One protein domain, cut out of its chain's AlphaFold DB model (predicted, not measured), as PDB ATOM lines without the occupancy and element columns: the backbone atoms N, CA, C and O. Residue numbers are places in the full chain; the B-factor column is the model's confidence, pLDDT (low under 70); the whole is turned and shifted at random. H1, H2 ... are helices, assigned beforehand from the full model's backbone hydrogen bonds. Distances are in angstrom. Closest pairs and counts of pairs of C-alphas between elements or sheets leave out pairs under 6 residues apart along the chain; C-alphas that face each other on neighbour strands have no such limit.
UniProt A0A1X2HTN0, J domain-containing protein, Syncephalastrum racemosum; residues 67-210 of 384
ATOM      1  N   ALA A  67      34.063   7.626 -57.328       40.78
ATOM      2  CA  ALA A  67      33.437   8.930 -57.522       40.78
ATOM      3  C   ALA A  67      31.954   8.845 -57.936       40.78
ATOM      4  O   ALA A  67      31.157   9.575 -57.367       40.78
ATOM      5  N   ASP A  68      31.545   7.926 -58.820       41.41
ATOM      6  CA  ASP A  68      30.127   7.691 -59.157       41.41
ATOM      7  C   ASP A  68      29.362   7.008 -58.023       41.41
ATOM      8  O   ASP A  68      28.192   7.290 -57.774       41.41
ATOM      9  N   ARG A  69      30.034   6.130 -57.273       44.47
ATOM     10  CA  ARG A  69      29.461   5.513 -56.069       44.47
ATOM     11  C   ARG A  69      29.336   6.516 -54.921       44.47
ATOM     12  O   ARG A  69      28.372   6.427 -54.170       44.47
ATOM     13  N   LEU A  70      30.264   7.471 -54.811       41.31
ATOM     14  CA  LEU A  70      30.179   8.617 -53.902       41.31
ATOM     15  C   LEU A  70      29.132   9.636 -54.380       41.31
ATOM     16  O   LEU A  70      28.395  10.169 -53.557       41.31
ATOM     17  N   SER A  71      28.997   9.872 -55.688       38.16
ATOM     18  CA  SER A  71      28.003  10.802 -56.236       38.16
ATOM     19  C   SER A  71      26.582  10.257 -56.051       38.16
ATOM     20  O   SER A  71      25.720  10.983 -55.559       38.16
ATOM     21  N   GLY A  72      26.359   8.957 -56.281       38.47
ATOM     22  CA  GLY A  72      25.115   8.255 -55.941       38.47
ATOM     23  C   GLY A  72      24.848   8.144 -54.430       38.47
ATOM     24  O   GLY A  72      23.695   8.091 -54.014       38.47
ATOM     25  N   MET A  73      25.895   8.173 -53.593       40.31
ATOM     26  CA  MET A  73      25.826   8.094 -52.120       40.31
ATOM     27  C   MET A  73      25.213   9.333 -51.458       40.31
ATOM     28  O   MET A  73      24.592   9.207 -50.408       40.31
ATOM     29  N   PHE A  74      25.400  10.522 -52.043       39.12
ATOM     30  CA  PHE A  74      24.860  11.782 -51.502       39.12
ATOM     31  C   PHE A  74      23.652  12.314 -52.280       39.12
ATOM     32  O   PHE A  74      22.983  13.232 -51.810       39.12
ATOM     33  N   THR A  75      23.367  11.753 -53.459       36.56
ATOM     34  CA  THR A  75      22.193  12.115 -54.268       36.56
ATOM     35  C   THR A  75      21.012  11.162 -54.085       36.56
ATOM     36  O   THR A  75      19.873  11.575 -54.313       36.56
ATOM     37  N   ALA A  76      21.229   9.933 -53.600       34.19
ATOM     38  CA  ALA A  76      20.141   9.013 -53.291       34.19
ATOM     39  C   ALA A  76      19.354   9.481 -52.055       34.19
ATOM     40  O   ALA A  76      19.752   9.267 -50.910       34.19
ATOM     41  N   HIS A  77      18.180  10.056 -52.313       34.31
ATOM     42  CA  HIS A  77      17.077  10.343 -51.385       34.31
ATOM     43  C   HIS A  77      16.476   9.077 -50.709       34.31
ATOM     44  O   HIS A  77      15.280   8.995 -50.429       34.31
ATOM     45  N   GLY A  78      17.290   8.057 -50.422       35.50
ATOM     46  CA  GLY A  78      16.889   6.855 -49.694       35.50
ATOM     47  C   GLY A  78      16.845   7.117 -48.190       35.50
ATOM     48  O   GLY A  78      17.803   6.814 -47.484       35.50
ATOM     49  N   ASN A  79      15.726   7.672 -47.721       39.56
ATOM     50  CA  ASN A  79      15.431   8.230 -46.389       39.56
ATOM     51  C   ASN A  79      15.607   7.321 -45.144       39.56
ATOM     52  O   ASN A  79      14.978   7.588 -44.119       39.56
ATOM     53  N   SER A  80      16.424   6.262 -45.156       38.97
ATOM     54  CA  SER A  80      16.658   5.466 -43.943       38.97
ATOM     55  C   SER A  80      18.021   5.782 -43.304       38.97
ATOM     56  O   SER A  80      19.069   5.571 -43.915       38.97
ATOM     57  N   PRO A  81      18.054   6.232 -42.034       41.78
ATOM     58  CA  PRO A  81      19.297   6.383 -41.270       41.78
ATOM     59  C   PRO A  81      20.159   5.108 -41.263       41.78
ATOM     60  O   PRO A  81      21.384   5.174 -41.196       41.78
ATOM     61  N   ALA A  82      19.516   3.942 -41.391       41.69
ATOM     62  CA  ALA A  82      20.164   2.640 -41.466       41.69
ATOM     63  C   ALA A  82      21.020   2.456 -42.735       41.69
ATOM     64  O   ALA A  82      22.113   1.901 -42.644       41.69
ATOM     65  N   SER A  83      20.581   2.926 -43.909       47.28
ATOM     66  CA  SER A  83      21.349   2.768 -45.156       47.28
ATOM     67  C   SER A  83      22.620   3.623 -45.141       47.28
ATOM     68  O   SER A  83      23.702   3.127 -45.455       47.28
ATOM     69  N   THR A  84      22.504   4.868 -44.671       54.81
ATOM     70  CA  THR A  84      23.638   5.784 -44.466       54.81
ATOM     71  C   THR A  84      24.620   5.191 -43.449       54.81
ATOM     72  O   THR A  84      25.834   5.216 -43.656       54.81
ATOM     73  N   PHE A  85      24.098   4.570 -42.386       55.91
ATOM     74  CA  PHE A  85      24.889   3.880 -41.368       55.91
ATOM     75  C   PHE A  85      25.716   2.711 -41.932       55.91
ATOM     76  O   PHE A  85      26.936   2.686 -41.750       55.91
ATOM     77  N   TYR A  86      25.095   1.775 -42.663       56.22
ATOM     78  CA  TYR A  86      25.815   0.650 -43.281       56.22
ATOM     79  C   TYR A  86      26.916   1.125 -44.237       56.22
ATOM     80  O   TYR A  86      27.989   0.524 -44.309       56.22
ATOM     81  N   GLN A  87      26.672   2.225 -44.948       59.78
ATOM     82  CA  GLN A  87      27.620   2.781 -45.908       59.78
ATOM     83  C   GLN A  87      28.845   3.392 -45.218       59.78
ATOM     84  O   GLN A  87      29.968   3.025 -45.569       59.78
ATOM     85  N   VAL A  88      28.661   4.222 -44.185       58.78
ATOM     86  CA  VAL A  88      29.774   4.772 -43.385       58.78
ATOM     87  C   VAL A  88      30.595   3.649 -42.745       58.78
ATOM     88  O   VAL A  88      31.826   3.654 -42.821       58.78
ATOM     89  N   PHE A  89      29.930   2.635 -42.188       58.84
ATOM     90  CA  PHE A  89      30.601   1.498 -41.558       58.84
ATOM     91  C   PHE A  89      31.414   0.673 -42.567       58.84
ATOM     92  O   PHE A  89      32.531   0.250 -42.273       58.84
ATOM     93  N   SER A  90      30.900   0.497 -43.788       59.00
ATOM     94  CA  SER A  90      31.604  -0.220 -44.857       59.00
ATOM     95  C   SER A  90      32.872   0.492 -45.345       59.00
ATOM     96  O   SER A  90      33.790  -0.167 -45.836       59.00
ATOM     97  N   ILE A  91      32.940   1.820 -45.202       59.22
ATOM     98  CA  ILE A  91      34.120   2.627 -45.535       59.22
ATOM     99  C   ILE A  91      35.135   2.556 -44.392       59.22
ATOM    100  O   ILE A  91      36.308   2.278 -44.633       59.22
ATOM    101  N   LEU A  92      34.686   2.734 -43.145       58.00
ATOM    102  CA  LEU A  92      35.556   2.678 -41.966       58.00
ATOM    103  C   LEU A  92      36.151   1.280 -41.742       58.00
ATOM    104  O   LEU A  92      37.328   1.165 -41.409       58.00
ATOM    105  N   GLY A  93      35.387   0.215 -42.005       55.59
ATOM    106  CA  GLY A  93      35.857  -1.172 -41.923       55.59
ATOM    107  C   GLY A  93      36.847  -1.585 -43.022       55.59
ATOM    108  O   GLY A  93      37.398  -2.679 -42.957       55.59
ATOM    109  N   ARG A  94      37.087  -0.733 -44.032       60.34
ATOM    110  CA  ARG A  94      38.129  -0.937 -45.058       60.34
ATOM    111  C   ARG A  94      39.465  -0.290 -44.702       60.34
ATOM    112  O   ARG A  94      40.421  -0.438 -45.461       60.34
ATOM    113  N   ILE A  95      39.547   0.421 -43.578       61.66
ATOM    114  CA  ILE A  95      40.818   0.919 -43.059       61.66
ATOM    115  C   ILE A  95      41.581  -0.297 -42.525       61.66
ATOM    116  O   ILE A  95      41.211  -0.861 -41.503       61.66
ATOM    117  N   GLU A  96      42.647  -0.687 -43.230       53.59
ATOM    118  CA  GLU A  96      43.464  -1.904 -43.028       53.59
ATOM    119  C   GLU A  96      43.947  -2.115 -41.573       53.59
ATOM    120  O   GLU A  96      44.287  -3.227 -41.180       53.59
ATOM    121  N   TYR A  97      43.934  -1.051 -40.763       58.41
ATOM    122  CA  TYR A  97      44.402  -1.014 -39.376       58.41
ATOM    123  C   TYR A  97      43.293  -0.960 -38.316       58.41
ATOM    124  O   TYR A  97      43.588  -1.140 -37.135       58.41
ATOM    125  N   LEU A  98      42.029  -0.720 -38.691       63.28
ATOM    126  CA  LEU A  98      40.914  -0.752 -37.743       63.28
ATOM    127  C   LEU A  98      40.202  -2.094 -37.875       63.28
ATOM    128  O   LEU A  98      39.435  -2.320 -38.808       63.28
ATOM    129  N   ALA A  99      40.456  -2.997 -36.925       71.69
ATOM    130  CA  ALA A  99      39.700  -4.237 -36.839       71.69
ATOM    131  C   ALA A  99      38.190  -3.904 -36.832       71.69
ATOM    132  O   ALA A  99      37.784  -2.994 -36.102       71.69
ATOM    133  N   PRO A 100      37.339  -4.621 -37.590       71.88
ATOM    134  CA  PRO A 100      35.892  -4.377 -37.623       71.88
ATOM    135  C   PRO A 100      35.250  -4.326 -36.226       71.88
ATOM    136  O   PRO A 100      34.299  -3.583 -35.988       71.88
ATOM    137  N   THR A 101      35.825  -5.065 -35.276       73.25
ATOM    138  CA  THR A 101      35.460  -5.053 -33.857       73.25
ATOM    139  C   THR A 101      35.713  -3.703 -33.182       73.25
ATOM    140  O   THR A 101      34.863  -3.236 -32.431       73.25
ATOM    141  N   ALA A 102      36.831  -3.034 -33.472       76.31
ATOM    142  CA  ALA A 102      37.152  -1.715 -32.928       76.31
ATOM    143  C   ALA A 102      36.210  -0.626 -33.470       76.31
ATOM    144  O   ALA A 102      35.742   0.210 -32.698       76.31
ATOM    145  N   VAL A 103      35.869  -0.673 -34.768       74.12
ATOM    146  CA  VAL A 103      34.865   0.228 -35.373       74.12
ATOM    147  C   VAL A 103      33.500   0.019 -34.704       74.12
ATOM    148  O   VAL A 103      32.832   0.987 -34.344       74.12
ATOM    149  N   GLY A 104      33.102  -1.242 -34.489       76.00
ATOM    150  CA  GLY A 104      31.851  -1.594 -33.816       76.00
ATOM    151  C   GLY A 104      31.779  -1.085 -32.375       76.00
ATOM    152  O   GLY A 104      30.782  -0.480 -31.986       76.00
ATOM    153  N   ILE A 105      32.852  -1.259 -31.597       81.44
ATOM    154  CA  ILE A 105      32.934  -0.750 -30.219       81.44
ATOM    155  C   ILE A 105      32.847   0.779 -30.199       81.44
ATOM    156  O   ILE A 105      32.065   1.329 -29.427       81.44
ATOM    157  N   LEU A 106      33.602   1.474 -31.059       82.31
ATOM    158  CA  LEU A 106      33.553   2.936 -31.147       82.31
ATOM    159  C   LEU A 106      32.142   3.431 -31.482       82.31
ATOM    160  O   LEU A 106      31.660   4.382 -30.873       82.31
ATOM    161  N   PHE A 107      31.466   2.769 -32.419       79.94
ATOM    162  CA  PHE A 107      30.095   3.111 -32.774       79.94
ATOM    163  C   PHE A 107      29.138   2.952 -31.590       79.94
ATOM    164  O   PHE A 107      28.384   3.876 -31.290       79.94
ATOM    165  N   LEU A 108      29.202   1.822 -30.878       82.19
ATOM    166  CA  LEU A 108      28.393   1.614 -29.679       82.19
ATOM    167  C   LEU A 108      28.658   2.709 -28.642       82.19
ATOM    168  O   LEU A 108      27.709   3.254 -28.087       82.19
ATOM    169  N   LEU A 109      29.921   3.093 -28.425       85.94
ATOM    170  CA  LEU A 109      30.272   4.190 -27.518       85.94
ATOM    171  C   LEU A 109      29.657   5.528 -27.948       85.94
ATOM    172  O   LEU A 109      29.153   6.254 -27.094       85.94
ATOM    173  N   ILE A 110      29.645   5.844 -29.248       85.25
ATOM    174  CA  ILE A 110      28.993   7.055 -29.771       85.25
ATOM    175  C   ILE A 110      27.483   6.996 -29.521       85.25
ATOM    176  O   ILE A 110      26.921   7.957 -29.001       85.25
ATOM    177  N   VAL A 111      26.829   5.873 -29.828       82.25
ATOM    178  CA  VAL A 111      25.384   5.698 -29.599       82.25
ATOM    179  C   VAL A 111      25.043   5.837 -28.115       82.25
ATOM    180  O   VAL A 111      24.142   6.598 -27.765       82.25
ATOM    181  N   TYR A 112      25.787   5.169 -27.229       84.62
ATOM    182  CA  TYR A 112      25.601   5.295 -25.782       84.62
ATOM    183  C   TYR A 112      25.867   6.719 -25.291       84.62
ATOM    184  O   TYR A 112      25.112   7.215 -24.458       84.62
ATOM    185  N   GLY A 113      26.887   7.393 -25.823       89.44
ATOM    186  CA  GLY A 113      27.179   8.790 -25.515       89.44
ATOM    187  C   GLY A 113      26.036   9.723 -25.917       89.44
ATOM    188  O   GLY A 113      25.613  10.554 -25.114       89.44
ATOM    189  N   VAL A 114      25.480   9.544 -27.120       87.25
ATOM    190  CA  VAL A 114      24.339  10.325 -27.619       87.25
ATOM    191  C   VAL A 114      23.103  10.101 -26.750       87.25
ATOM    192  O   VAL A 114      22.490  11.063 -26.285       87.25
ATOM    193  N   LEU A 115      22.766   8.841 -26.469       85.12
ATOM    194  CA  LEU A 115      21.634   8.500 -25.609       85.12
ATOM    195  C   LEU A 115      21.815   9.062 -24.198       85.12
ATOM    196  O   LEU A 115      20.888   9.668 -23.666       85.12
ATOM    197  N   ALA A 116      23.006   8.928 -23.612       87.88
ATOM    198  CA  ALA A 116      23.313   9.499 -22.306       87.88
ATOM    199  C   ALA A 116      23.115  11.022 -22.299       87.88
ATOM    200  O   ALA A 116      22.523  11.546 -21.358       87.88
ATOM    201  N   CYS A 117      23.528  11.733 -23.352       92.00
ATOM    202  CA  CYS A 117      23.313  13.176 -23.456       92.00
ATOM    203  C   CYS A 117      21.821  13.543 -23.516       92.00
ATOM    204  O   CYS A 117      21.385  14.433 -22.785       92.00
ATOM    205  N   ILE A 118      21.022  12.828 -24.318       87.12
ATOM    206  CA  ILE A 118      19.565  13.035 -24.404       87.12
ATOM    207  C   ILE A 118      18.911  12.803 -23.037       87.12
ATOM    208  O   ILE A 118      18.129  13.629 -22.565       87.12
ATOM    209  N   VAL A 119      19.262  11.699 -22.378       86.50
ATOM    210  CA  VAL A 119      18.755  11.341 -21.050       86.50
ATOM    211  C   VAL A 119      19.117  12.396 -20.008       86.50
ATOM    212  O   VAL A 119      18.251  12.822 -19.245       86.50
ATOM    213  N   LEU A 120      20.372  12.846 -19.983       91.69
ATOM    214  CA  LEU A 120      20.832  13.869 -19.046       91.69
ATOM    215  C   LEU A 120      20.106  15.197 -19.260       91.69
ATOM    216  O   LEU A 120      19.687  15.810 -18.282       91.69
ATOM    217  N   PHE A 121      19.902  15.618 -20.511       93.38
ATOM    218  CA  PHE A 121      19.131  16.825 -20.810       93.38
ATOM    219  C   PHE A 121      17.685  16.710 -20.306       93.38
ATOM    220  O   PHE A 121      17.212  17.582 -19.575       93.38
ATOM    221  N   ILE A 122      17.008  15.601 -20.627       88.81
ATOM    222  CA  ILE A 122      15.633  15.329 -20.181       88.81
ATOM    223  C   ILE A 122      15.535  15.277 -18.651       88.81
ATOM    224  O   ILE A 122      14.520  15.689 -18.100       88.81
ATOM    225  N   ALA A 123      16.568  14.798 -17.954       90.12
ATOM    226  CA  ALA A 123      16.601  14.755 -16.494       90.12
ATOM    227  C   ALA A 123      16.882  16.131 -15.862       90.12
ATOM    228  O   ALA A 123      16.259  16.490 -14.865       90.12
ATOM    229  N   TYR A 124      17.800  16.920 -16.428       94.75
ATOM    230  CA  TYR A 124      18.156  18.239 -15.895       94.75
ATOM    231  C   TYR A 124      17.063  19.283 -16.104       94.75
ATOM    232  O   TYR A 124      16.865  20.126 -15.230       94.75
ATOM    233  N   LEU A 125      16.331  19.214 -17.218       93.50
ATOM    234  CA  LEU A 125      15.276  20.166 -17.554       93.50
ATOM    235  C   LEU A 125      14.198  20.310 -16.450       93.50
ATOM    236  O   LEU A 125      14.018  21.424 -15.956       93.50
ATOM    237  N   PRO A 126      13.502  19.245 -15.997       93.00
ATOM    238  CA  PRO A 126      12.492  19.356 -14.946       93.00
ATOM    239  C   PRO A 126      13.095  19.764 -13.597       93.00
ATOM    240  O   PRO A 126      12.506  20.595 -12.913       93.00
ATOM    241  N   LEU A 127      14.281  19.252 -13.239       93.94
ATOM    242  CA  LEU A 127      14.959  19.623 -11.988       93.94
ATOM    243  C   LEU A 127      15.294  21.116 -11.946       93.94
ATOM    244  O   LEU A 127      15.146  21.760 -10.908       93.94
ATOM    245  N   LYS A 128      15.720  21.679 -13.083       95.88
ATOM    246  CA  LYS A 128      15.981  23.112 -13.215       95.88
ATOM    247  C   LYS A 128      14.697  23.931 -13.118       95.88
ATOM    248  O   LYS A 128      14.679  24.918 -12.390       95.88
ATOM    249  N   ILE A 129      13.635  23.515 -13.809       92.31
ATOM    250  CA  ILE A 129      12.329  24.195 -13.788       92.31
ATOM    251  C   ILE A 129      11.733  24.216 -12.372       92.31
ATOM    252  O   ILE A 129      11.106  25.196 -11.984       92.31
ATOM    253  N   GLU A 130      11.951  23.163 -11.585       93.19
ATOM    254  CA  GLU A 130      11.479  23.072 -10.197       93.19
ATOM    255  C   GLU A 130      12.395  23.775  -9.184       93.19
ATOM    256  O   GLU A 130      12.117  23.742  -7.987       93.19
ATOM    257  N   GLY A 131      13.485  24.406  -9.630       94.81
ATOM    258  CA  GLY A 131      14.437  25.078  -8.744       94.81
ATOM    259  C   GLY A 131      15.264  24.124  -7.878       94.81
ATOM    260  O   GLY A 131      15.948  24.573  -6.966       94.81
ATOM    261  N   MET A 132      15.241  22.818  -8.166       96.50
ATOM    262  CA  MET A 132      16.041  21.810  -7.454       96.50
ATOM    263  C   MET A 132      17.502  21.774  -7.922       96.50
ATOM    264  O   MET A 132      18.330  21.094  -7.321       96.50
ATOM    265  N   LEU A 133      17.822  22.467  -9.019       96.81
ATOM    266  CA  LEU A 133      19.145  22.476  -9.628       96.81
ATOM    267  C   LEU A 133      19.700  23.906  -9.721       96.81
ATOM    268  O   LEU A 133      19.288  24.696 -10.574       96.81
ATOM    269  N   GLU A 134      20.706  24.210  -8.898       97.31
ATOM    270  CA  GLU A 134      21.419  25.503  -8.844       97.31
ATOM    271  C   GLU A 134      22.451  25.693  -9.978       97.31
ATOM    272  O   GLU A 134      23.456  26.382  -9.829       97.31
ATOM    273  N   LYS A 135      22.237  25.064 -11.137       96.88
ATOM    274  CA  LYS A 135      23.104  25.201 -12.321       96.88
ATOM    275  C   LYS A 135      22.576  26.273 -13.266       96.88
ATOM    276  O   LYS A 135      21.366  26.473 -13.312       96.88
ATOM    277  N   THR A 136      23.428  26.931 -14.047       97.81
ATOM    278  CA  THR A 136      22.960  27.858 -15.101       97.81
ATOM    279  C   THR A 136      22.215  27.101 -16.202       97.81
ATOM    280  O   THR A 136      22.401  25.890 -16.370       97.81
ATOM    281  N   TRP A 137      21.373  27.782 -16.977       97.81
ATOM    282  CA  TRP A 137      20.724  27.178 -18.138       97.81
ATOM    283  C   TRP A 137      21.751  26.709 -19.161       97.81
ATOM    284  O   TRP A 137      21.603  25.612 -19.694       97.81
ATOM    285  N   LEU A 138      22.862  27.428 -19.338       96.50
ATOM    286  CA  LEU A 138      23.964  26.944 -20.176       96.50
ATOM    287  C   LEU A 138      24.494  25.564 -19.728       96.50
ATOM    288  O   LEU A 138      24.719  24.690 -20.562       96.50
ATOM    289  N   GLN A 139      24.644  25.337 -18.418       97.12
ATOM    290  CA  GLN A 139      25.073  24.043 -17.865       97.12
ATOM    291  C   GLN A 139      24.008  22.946 -18.006       97.12
ATOM    292  O   GLN A 139      24.337  21.768 -18.146       97.12
ATOM    293  N   VAL A 140      22.726  23.314 -17.962       97.25
ATOM    294  CA  VAL A 140      21.600  22.391 -18.189       97.25
ATOM    295  C   VAL A 140      21.546  21.946 -19.650       97.25
ATOM    296  O   VAL A 140      21.275  20.777 -19.919       97.25
ATOM    297  N   PHE A 141      21.859  22.849 -20.580       96.69
ATOM    298  CA  PHE A 141      21.906  22.586 -22.019       96.69
ATOM    299  C   PHE A 141      23.226  21.951 -22.493       96.69
ATOM    300  O   PHE A 141      23.282  21.487 -23.629       96.69
ATOM    301  N   THR A 142      24.263  21.841 -21.648       96.75
ATOM    302  CA  THR A 142      25.546  21.202 -22.007       96.75
ATOM    303  C   THR A 142      25.404  19.856 -22.727       96.75
ATOM    304  O   THR A 142      26.090  19.678 -23.732       96.75
ATOM    305  N   PRO A 143      24.531  18.915 -22.304       96.19
ATOM    306  CA  PRO A 143      24.374  17.660 -23.030       96.19
ATOM    307  C   PRO A 143      23.889  17.858 -24.474       96.19
ATOM    308  O   PRO A 143      24.360  17.153 -25.359       96.19
ATOM    309  N   LEU A 144      23.013  18.837 -24.736       93.06
ATOM    310  CA  LEU A 144      22.607  19.179 -26.103       93.06
ATOM    311  C   LEU A 144      23.769  19.778 -26.895       93.06
ATOM    312  O   LEU A 144      24.018  19.329 -28.001       93.06
ATOM    313  N   PHE A 145      24.560  20.685 -26.316       95.00
ATOM    314  CA  PHE A 145      25.724  21.244 -27.020       95.00
ATOM    315  C   PHE A 145      26.767  20.184 -27.399       95.00
ATOM    316  O   PHE A 145      27.429  20.305 -28.429       95.00
ATOM    317  N   VAL A 146      26.915  19.125 -26.593       93.75
ATOM    318  CA  VAL A 146      27.757  17.973 -26.952       93.75
ATOM    319  C   VAL A 146      27.189  17.252 -28.178       93.75
ATOM    320  O   VAL A 146      27.950  16.921 -29.088       93.75
ATOM    321  N   LEU A 147      25.869  17.047 -28.240       89.75
ATOM    322  CA  LEU A 147      25.206  16.475 -29.417       89.75
ATOM    323  C   LEU A 147      25.373  17.369 -30.645       89.75
ATOM    324  O   LEU A 147      25.735  16.870 -31.707       89.75
ATOM    325  N   ASP A 148      25.181  18.677 -30.486       88.94
ATOM    326  CA  ASP A 148      25.357  19.658 -31.551       88.94
ATOM    327  C   ASP A 148      26.795  19.631 -32.083       88.94
ATOM    328  O   ASP A 148      27.008  19.669 -33.291       88.94
ATOM    329  N   GLY A 149      27.790  19.497 -31.199       90.69
ATOM    330  CA  GLY A 149      29.196  19.346 -31.571       90.69
ATOM    331  C   GLY A 149      29.475  18.057 -32.350       90.69
ATOM    332  O   GLY A 149      30.178  18.091 -33.361       90.69
ATOM    333  N   ILE A 150      28.895  16.927 -31.935       87.50
ATOM    334  CA  ILE A 150      28.997  15.655 -32.672       87.50
ATOM    335  C   ILE A 150      28.358  15.796 -34.060       87.50
ATOM    336  O   ILE A 150      28.974  15.432 -35.063       87.50
ATOM    337  N   LEU A 151      27.152  16.364 -34.131       82.38
ATOM    338  CA  LEU A 151      26.448  16.616 -35.388       82.38
ATOM    339  C   LEU A 151      27.236  17.572 -36.288       82.38
ATOM    340  O   LEU A 151      27.363  17.303 -37.477       82.38
ATOM    341  N   ALA A 152      27.846  18.619 -35.729       86.00
ATOM    342  CA  ALA A 152      28.707  19.542 -36.461       86.00
ATOM    343  C   ALA A 152      29.889  18.822 -37.114       86.00
ATOM    344  O   ALA A 152      30.153  19.025 -38.298       86.00
ATOM    345  N   VAL A 153      30.577  17.945 -36.377       85.88
ATOM    346  CA  VAL A 153      31.701  17.162 -36.912       85.88
ATOM    347  C   VAL A 153      31.239  16.228 -38.031       85.88
ATOM    348  O   VAL A 153      31.896  16.155 -39.072       85.88
ATOM    349  N   ILE A 154      30.100  15.551 -37.859       80.19
ATOM    350  CA  ILE A 154      29.513  14.687 -38.894       80.19
ATOM    351  C   ILE A 154      29.177  15.510 -40.144       80.19
ATOM    352  O   ILE A 154      29.582  15.145 -41.247       80.19
ATOM    353  N   SER A 155      28.497  16.645 -39.985       78.00
ATOM    354  CA  SER A 155      28.119  17.528 -41.091       78.00
ATOM    355  C   SER A 155      29.331  18.102 -41.825       78.00
ATOM    356  O   SER A 155      29.349  18.101 -43.054       78.00
ATOM    357  N   LEU A 156      30.364  18.548 -41.104       82.12
ATOM    358  CA  LEU A 156      31.604  19.052 -41.702       82.12
ATOM    359  C   LEU A 156      32.351  17.956 -42.466       82.12
ATOM    360  O   LEU A 156      32.846  18.199 -43.565       82.12
ATOM    361  N   THR A 157      32.386  16.739 -41.923       77.31
ATOM    362  CA  THR A 157      32.995  15.589 -42.603       77.31
ATOM    363  C   THR A 157      32.248  15.272 -43.897       77.31
ATOM    364  O   THR A 157      32.874  15.133 -44.947       77.31
ATOM    365  N   SER A 158      30.915  15.233 -43.854       74.25
ATOM    366  CA  SER A 158      30.076  15.031 -45.040       74.25
ATOM    367  C   SER A 158      30.295  16.121 -46.089       74.25
ATOM    368  O   SER A 158      30.436  15.809 -47.268       74.25
ATOM    369  N   LEU A 159      30.406  17.388 -45.673       77.31
ATOM    370  CA  LEU A 159      30.695  18.497 -46.582       77.31
ATOM    371  C   LEU A 159      32.054  18.322 -47.270       77.31
ATOM    372  O   LEU A 159      32.140  18.484 -48.483       77.31
ATOM    373  N   CYS A 160      33.098  17.931 -46.530       74.88
ATOM    374  CA  CYS A 160      34.410  17.632 -47.109       74.88
ATOM    375  C   CYS A 160      34.330  16.520 -48.162       74.88
ATOM    376  O   CYS A 160      34.920  16.647 -49.233       74.88
ATOM    377  N   VAL A 161      33.575  15.451 -47.892       72.06
ATOM    378  CA  VAL A 161      33.394  14.355 -48.854       72.06
ATOM    379  C   VAL A 161      32.641  14.828 -50.100       72.06
ATOM    380  O   VAL A 161      33.052  14.500 -51.214       72.06
ATOM    381  N   VAL A 162      31.586  15.632 -49.941       71.75
ATOM    382  CA  VAL A 162      30.844  16.216 -51.069       71.75
ATOM    383  C   VAL A 162      31.757  17.114 -51.909       71.75
ATOM    384  O   VAL A 162      31.808  16.945 -53.124       71.75
ATOM    385  N   CYS A 163      32.551  17.990 -51.282       75.25
ATOM    386  CA  CYS A 163      33.547  18.819 -51.966       75.25
ATOM    387  C   CYS A 163      34.554  17.977 -52.765       75.25
ATOM    388  O   CYS A 163      34.831  18.285 -53.923       75.25
ATOM    389  N   CYS A 164      35.084  16.904 -52.170       72.62
ATOM    390  CA  CYS A 164      36.008  15.995 -52.851       72.62
ATOM    391  C   CYS A 164      35.342  15.292 -54.039       72.62
ATOM    392  O   CYS A 164      35.930  15.216 -55.113       72.62
ATOM    393  N   THR A 165      34.106  14.823 -53.861       68.56
ATOM    394  CA  THR A 165      33.340  14.138 -54.913       68.56
ATOM    395  C   THR A 165      33.096  15.072 -56.093       68.56
ATOM    396  O   THR A 165      33.316  14.694 -57.240       68.56
ATOM    397  N   ILE A 166      32.726  16.320 -55.806       72.56
ATOM    398  CA  ILE A 166      32.554  17.387 -56.793       72.56
ATOM    399  C   ILE A 166      33.852  17.687 -57.538       72.56
ATOM    400  O   ILE A 166      33.832  17.800 -58.760       72.56
ATOM    401  N   ALA A 167      34.978  17.792 -56.827       75.81
ATOM    402  CA  ALA A 167      36.272  18.054 -57.451       75.81
ATOM    403  C   ALA A 167      36.673  16.948 -58.445       75.81
ATOM    404  O   ALA A 167      37.411  17.210 -59.391       75.81
ATOM    405  N   THR A 168      36.166  15.730 -58.240       74.81
ATOM    406  CA  THR A 168      36.383  14.577 -59.124       74.81
ATOM    407  C   THR A 168      35.261  14.335 -60.135       74.81
ATOM    408  O   THR A 168      35.386  13.438 -60.964       74.81
ATOM    409  N   ALA A 169      34.156  15.081 -60.071       71.81
ATOM    410  CA  ALA A 169      32.993  14.827 -60.910       71.81
ATOM    411  C   ALA A 169      33.224  15.353 -62.334       71.81
ATOM    412  O   ALA A 169      33.363  16.555 -62.556       71.81
ATOM    413  N   GLU A 170      33.192  14.456 -63.320       77.06
ATOM    414  CA  GLU A 170      33.259  14.833 -64.739       77.06
ATOM    415  C   GLU A 170      31.959  15.515 -65.214       77.06
ATOM    416  O   GLU A 170      31.961  16.345 -66.127       77.06
ATOM    417  N   ASN A 171      30.831  15.215 -64.557       78.06
ATOM    418  CA  ASN A 171      29.519  15.735 -64.920       78.06
ATOM    419  C   ASN A 171      29.215  17.089 -64.247       78.06
ATOM    420  O   ASN A 171      28.787  17.161 -63.092       78.06
ATOM    421  N   LYS A 172      29.337  18.175 -65.020       76.94
ATOM    422  CA  LYS A 172      29.006  19.550 -64.591       76.94
ATOM    423  C   LYS A 172      27.553  19.725 -64.124       76.94
ATOM    424  O   LYS A 172      27.282  20.626 -63.337       76.94
ATOM    425  N   MET A 173      26.616  18.894 -64.583       72.38
ATOM    426  CA  MET A 173      25.203  19.012 -64.208       72.38
ATOM    427  C   MET A 173      24.945  18.517 -62.778       72.38
ATOM    428  O   MET A 173      24.190  19.148 -62.041       72.38
ATOM    429  N   ALA A 174      25.643  17.461 -62.349       67.00
ATOM    430  CA  ALA A 174      25.589  16.972 -60.967       67.00
ATOM    431  C   ALA A 174      26.147  18.003 -59.969       67.00
ATOM    432  O   ALA A 174      25.631  18.161 -58.860       67.00
ATOM    433  N   LEU A 175      27.162  18.766 -60.388       69.94
ATOM    434  CA  LEU A 175      27.704  19.879 -59.613       69.94
ATOM    435  C   LEU A 175      26.658  20.980 -59.390       69.94
ATOM    436  O   LEU A 175      26.435  21.407 -58.262       69.94
ATOM    437  N   ILE A 176      25.969  21.413 -60.448       74.56
ATOM    438  CA  ILE A 176      24.965  22.481 -60.342       74.56
ATOM    439  C   ILE A 176      23.813  22.068 -59.413       74.56
ATOM    440  O   ILE A 176      23.365  22.879 -58.605       74.56
ATOM    441  N   LEU A 177      23.377  20.804 -59.477       68.81
ATOM    442  CA  LEU A 177      22.285  20.297 -58.642       68.81
ATOM    443  C   LEU A 177      22.654  20.173 -57.151       68.81
ATOM    444  O   LEU A 177      21.773  20.241 -56.299       68.81
ATOM    445  N   SER A 178      23.939  19.987 -56.829       72.44
ATOM    446  CA  SER A 178      24.420  19.771 -55.452       72.44
ATOM    447  C   SER A 178      24.821  21.057 -54.718       72.44
ATOM    448  O   SER A 178      24.828  21.075 -53.485       72.44
ATOM    449  N   LEU A 179      25.076  22.156 -55.438       76.12
ATOM    450  CA  LEU A 179      25.438  23.457 -54.853       76.12
ATOM    451  C   LEU A 179      24.446  23.978 -53.792       76.12
ATOM    452  O   LEU A 179      24.910  24.425 -52.738       76.12
ATOM    453  N   PRO A 180      23.110  23.916 -53.986       78.12
ATOM    454  CA  PRO A 180      22.169  24.371 -52.963       78.12
ATOM    455  C   PRO A 180      22.326  23.598 -51.654       78.12
ATOM    456  O   PRO A 180      22.393  24.211 -50.593       78.12
ATOM    457  N   ALA A 181      22.471  22.271 -51.719       74.12
ATOM    458  CA  ALA A 181      22.656  21.441 -50.534       74.12
ATOM    459  C   ALA A 181      23.926  21.834 -49.760       74.12
ATOM    460  O   ALA A 181      23.890  21.929 -48.532       74.12
ATOM    461  N   MET A 182      25.023  22.146 -50.460       78.38
ATOM    462  CA  MET A 182      26.279  22.579 -49.832       78.38
ATOM    463  C   MET A 182      26.160  23.902 -49.074       78.38
ATOM    464  O   MET A 182      26.813  24.070 -48.049       78.38
ATOM    465  N   LEU A 183      25.350  24.841 -49.566       83.31
ATOM    466  CA  LEU A 183      25.127  26.133 -48.907       83.31
ATOM    467  C   LEU A 183      24.105  26.029 -47.775       83.31
ATOM    468  O   LEU A 183      24.235  26.682 -46.742       83.31
ATOM    469  N   ILE A 184      23.096  25.183 -47.960       85.38
ATOM    470  CA  ILE A 184      21.995  24.989 -47.022       85.38
ATOM    471  C   ILE A 184      22.465  24.296 -45.733       85.38
ATOM    472  O   ILE A 184      21.997  24.643 -44.647       85.38
ATOM    473  N   TRP A 185      23.388  23.337 -45.825       84.00
ATOM    474  CA  TRP A 185      23.854  22.549 -44.676       84.00
ATOM    475  C   TRP A 185      24.549  23.371 -43.575       84.00
ATOM    476  O   TRP A 185      24.164  23.240 -42.410       84.00
ATOM    477  N   PRO A 186      25.528  24.243 -43.880       87.25
ATOM    478  CA  PRO A 186      26.149  25.105 -42.877       87.25
ATOM    479  C   PRO A 186      25.150  26.043 -42.195       87.25
ATOM    480  O   PRO A 186      25.247  26.273 -40.992       87.25
ATOM    481  N   ILE A 187      24.166  26.552 -42.945       91.19
ATOM    482  CA  ILE A 187      23.119  27.426 -42.400       91.19
ATOM    483  C   ILE A 187      22.239  26.649 -41.417       91.19
ATOM    484  O   ILE A 187      21.968  27.145 -40.325       91.19
ATOM    485  N   HIS A 188      21.843  25.421 -41.763       88.19
ATOM    486  CA  HIS A 188      21.124  24.529 -40.851       88.19
ATOM    487  C   HIS A 188      21.892  24.293 -39.559       88.19
ATOM    488  O   HIS A 188      21.340  24.476 -38.477       88.19
ATOM    489  N   LEU A 189      23.167  23.915 -39.678       88.06
ATOM    490  CA  LEU A 189      24.013  23.642 -38.525       88.06
ATOM    491  C   LEU A 189      24.144  24.879 -37.629       88.06
ATOM    492  O   LEU A 189      23.985  24.780 -36.415       88.06
ATOM    493  N   ALA A 190      24.366  26.052 -38.226       93.31
ATOM    494  CA  ALA A 190      24.421  27.309 -37.494       93.31
ATOM    495  C   ALA A 190      23.099  27.598 -36.768       93.31
ATOM    496  O   ALA A 190      23.115  27.930 -35.587       93.31
ATOM    497  N   CYS A 191      21.953  27.428 -37.433       94.81
ATOM    498  CA  CYS A 191      20.647  27.649 -36.815       94.81
ATOM    499  C   CYS A 191      20.379  26.681 -35.655       94.81
ATOM    500  O   CYS A 191      19.879  27.098 -34.610       94.81
ATOM    501  N   TYR A 192      20.754  25.412 -35.834       88.81
ATOM    502  CA  TYR A 192      20.594  24.356 -34.840       88.81
ATOM    503  C   TYR A 192      21.418  24.626 -33.577       88.81
ATOM    504  O   TYR A 192      20.897  24.470 -32.483       88.81
ATOM    505  N   VAL A 193      22.656  25.115 -33.719       92.81
ATOM    506  CA  VAL A 193      23.538  25.475 -32.592       92.81
ATOM    507  C   VAL A 193      23.120  26.796 -31.935       92.81
ATOM    508  O   VAL A 193      23.119  26.923 -30.711       92.81
ATOM    509  N   LEU A 194      22.775  27.812 -32.730       96.06
ATOM    510  CA  LEU A 194      22.466  29.147 -32.208       96.06
ATOM    511  C   LEU A 194      21.172  29.166 -31.395       96.06
ATOM    512  O   LEU A 194      21.089  29.892 -30.405       96.06
ATOM    513  N   PHE A 195      20.168  28.375 -31.778       96.19
ATOM    514  CA  PHE A 195      18.868  28.396 -31.116       96.19
ATOM    515  C   PHE A 195      18.926  27.993 -29.623       96.19
ATOM    516  O   PHE A 195      18.483  28.789 -28.788       96.19
ATOM    517  N   PRO A 196      19.510  26.842 -29.229       95.38
ATOM    518  CA  PRO A 196      19.650  26.479 -27.822       95.38
ATOM    519  C   PRO A 196      20.542  27.450 -27.038       95.38
ATOM    520  O   PRO A 196      20.263  27.720 -25.871       95.38
ATOM    521  N   ILE A 197      21.570  28.033 -27.673       96.44
ATOM    522  CA  ILE A 197      22.408  29.075 -27.053       96.44
ATOM    523  C   ILE A 197      21.570  30.318 -26.734       96.44
ATOM    524  O   ILE A 197      21.637  30.830 -25.618       96.44
ATOM    525  N   PHE A 198      20.762  30.799 -27.683       97.50
ATOM    526  CA  PHE A 198      19.923  31.984 -27.489       97.50
ATOM    527  C   PHE A 198      18.893  31.763 -26.383       97.50
ATOM    528  O   PHE A 198      18.707  32.641 -25.540       97.50
ATOM    529  N   ILE A 199      18.272  30.580 -26.342       96.44
ATOM    530  CA  ILE A 199      17.363  30.196 -25.257       96.44
ATOM    531  C   ILE A 199      18.094  30.182 -23.916       96.44
ATOM    532  O   ILE A 199      17.604  30.783 -22.964       96.44
ATOM    533  N   ALA A 200      19.257  29.533 -23.824       97.06
ATOM    534  CA  ALA A 200      20.000  29.440 -22.571       97.06
ATOM    535  C   ALA A 200      20.401  30.827 -22.041       97.06
ATOM    536  O   ALA A 200      20.143  31.132 -20.879       97.06
ATOM    537  N   LEU A 201      20.945  31.695 -22.902       97.56
ATOM    538  CA  LEU A 201      21.324  33.064 -22.533       97.56
ATOM    539  C   LEU A 201      20.128  33.901 -22.075       97.56
ATOM    540  O   LEU A 201      20.249  34.684 -21.132       97.56
ATOM    541  N   TYR A 202      18.983  33.750 -22.744       96.62
ATOM    542  CA  TYR A 202      17.757  34.444 -22.368       96.62
ATOM    543  C   TYR A 202      17.231  33.964 -21.014       96.62
ATOM    544  O   TYR A 202      16.916  34.777 -20.149       96.62
ATOM    545  N   LEU A 203      17.176  32.647 -20.804       95.75
ATOM    546  CA  LEU A 203      16.692  32.057 -19.557       95.75
ATOM    547  C   LEU A 203      17.619  32.344 -18.363       95.75
ATOM    548  O   LEU A 203      17.138  32.423 -17.234       95.75
ATOM    549  N   ASP A 204      18.922  32.522 -18.598       96.81
ATOM    550  CA  ASP A 204      19.891  32.981 -17.590       96.81
ATOM    551  C   ASP A 204      19.821  34.505 -17.334       96.81
ATOM    552  O   ASP A 204      20.477  35.012 -16.426       96.81
ATOM    553  N   GLY A 205      19.027  35.255 -18.107       96.69
ATOM    554  CA  GLY A 205      18.891  36.708 -17.965       96.69
ATOM    555  C   GLY A 205      20.105  37.504 -18.455       96.69
ATOM    556  O   GLY A 205      20.225  38.691 -18.156       96.69
ATOM    557  N   HIS A 206      21.008  36.881 -19.218       98.00
ATOM    558  CA  HIS A 206      22.174  37.556 -19.796       98.00
ATOM    559  C   HIS A 206      21.812  38.466 -20.977       98.00
ATOM    560  O   HIS A 206      22.559  39.392 -21.290       98.00
ATOM    561  N   VAL A 207      20.678  38.208 -21.633       97.62
ATOM    562  CA  VAL A 207      20.180  38.994 -22.768       97.62
ATOM    563  C   VAL A 207      18.703  39.337 -22.579       97.62
ATOM    564  O   VAL A 207      17.912  38.502 -22.154       97.62
ATOM    565  N   SER A 208      18.316  40.563 -22.934       96.94
ATOM    566  CA  SER A 208      16.934  41.072 -22.869       96.94
ATOM    567  C   SER A 208      16.249  41.101 -24.241       96.94
ATOM    568  O   SER A 208      15.421  41.965 -24.533       96.94
ATOM    569  N   TRP A 209      16.638  40.185 -25.129       97.12
ATOM    570  CA  TRP A 209      16.113  40.125 -26.490       97.12
ATOM    571  C   TRP A 209      14.623  39.789 -26.515       97.12
ATOM    572  O   TRP A 209      14.105  39.095 -25.640       97.12
ATOM    573  N   SER A 210      13.931  40.254 -27.556       95.75
ATOM    574  CA  SER A 210      12.544  39.857 -27.768       95.75
ATOM    575  C   SER A 210      12.460  38.357 -28.097       95.75
ATOM    576  O   SER A 210      13.368  37.817 -28.743       95.75
TER     577      SER A 210
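This is residues 67 to 210 of the 384 residues of the protein "J domain-containing protein" of Syncephalastrum racemosum (UniProt A0A1X2HTN0). Three long helices zigzag, with H4 in the middle: H5 runs back beside H4, while H3 splays from H4 as a V. Short H1 and H2 lie toward the V's open end. The printed part has 144 residues with five named helices, H1 to H5, and no named strand. It is all helix and loose, with radius of gyration of the C-alphas 19.4 A and spans 58 by 41 by 25 A.

H1, residues 67 to 75, touches H4, residues 137 to 167 (C-alphas of Ala 67 and Thr 165 closest, 5.8 A). H2, residues 81 to 92, is close to but not clearly touching H3, residues 100 to 129 (Leu 92 and Val 103, closest C-alphas, 7.1 A). H3 and H4 form a hairpin, only just at a steep tilt, 38 degrees; their closest C-alphas, Cys 117 and Pro 143, are 4.6 A apart. H4 and H5, residues 172 to 203, form a hairpin at a shallow tilt of 10 degrees; their closest C-alphas, Trp 137 and Ala 200, are 5.0 A apart. Every O i to N i+4 pair is within hydrogen-bond range in H1 and H2, against 24 of 26 in H3, 25 of 27 in H4 and 22 of 28 in H5.

H1 begins at C-alpha 67 (33.437, 8.930, -57.522). H3, H4 and H5 measure 44.0 A, 43.2 A and 48.3 A; H5 ends at C-alpha 203 (16.692, 32.057, -19.557).

The printed part has no cut and no long link. Residues 67 to 98, 165, 174 to 175 and 177 have pLDDT under 70.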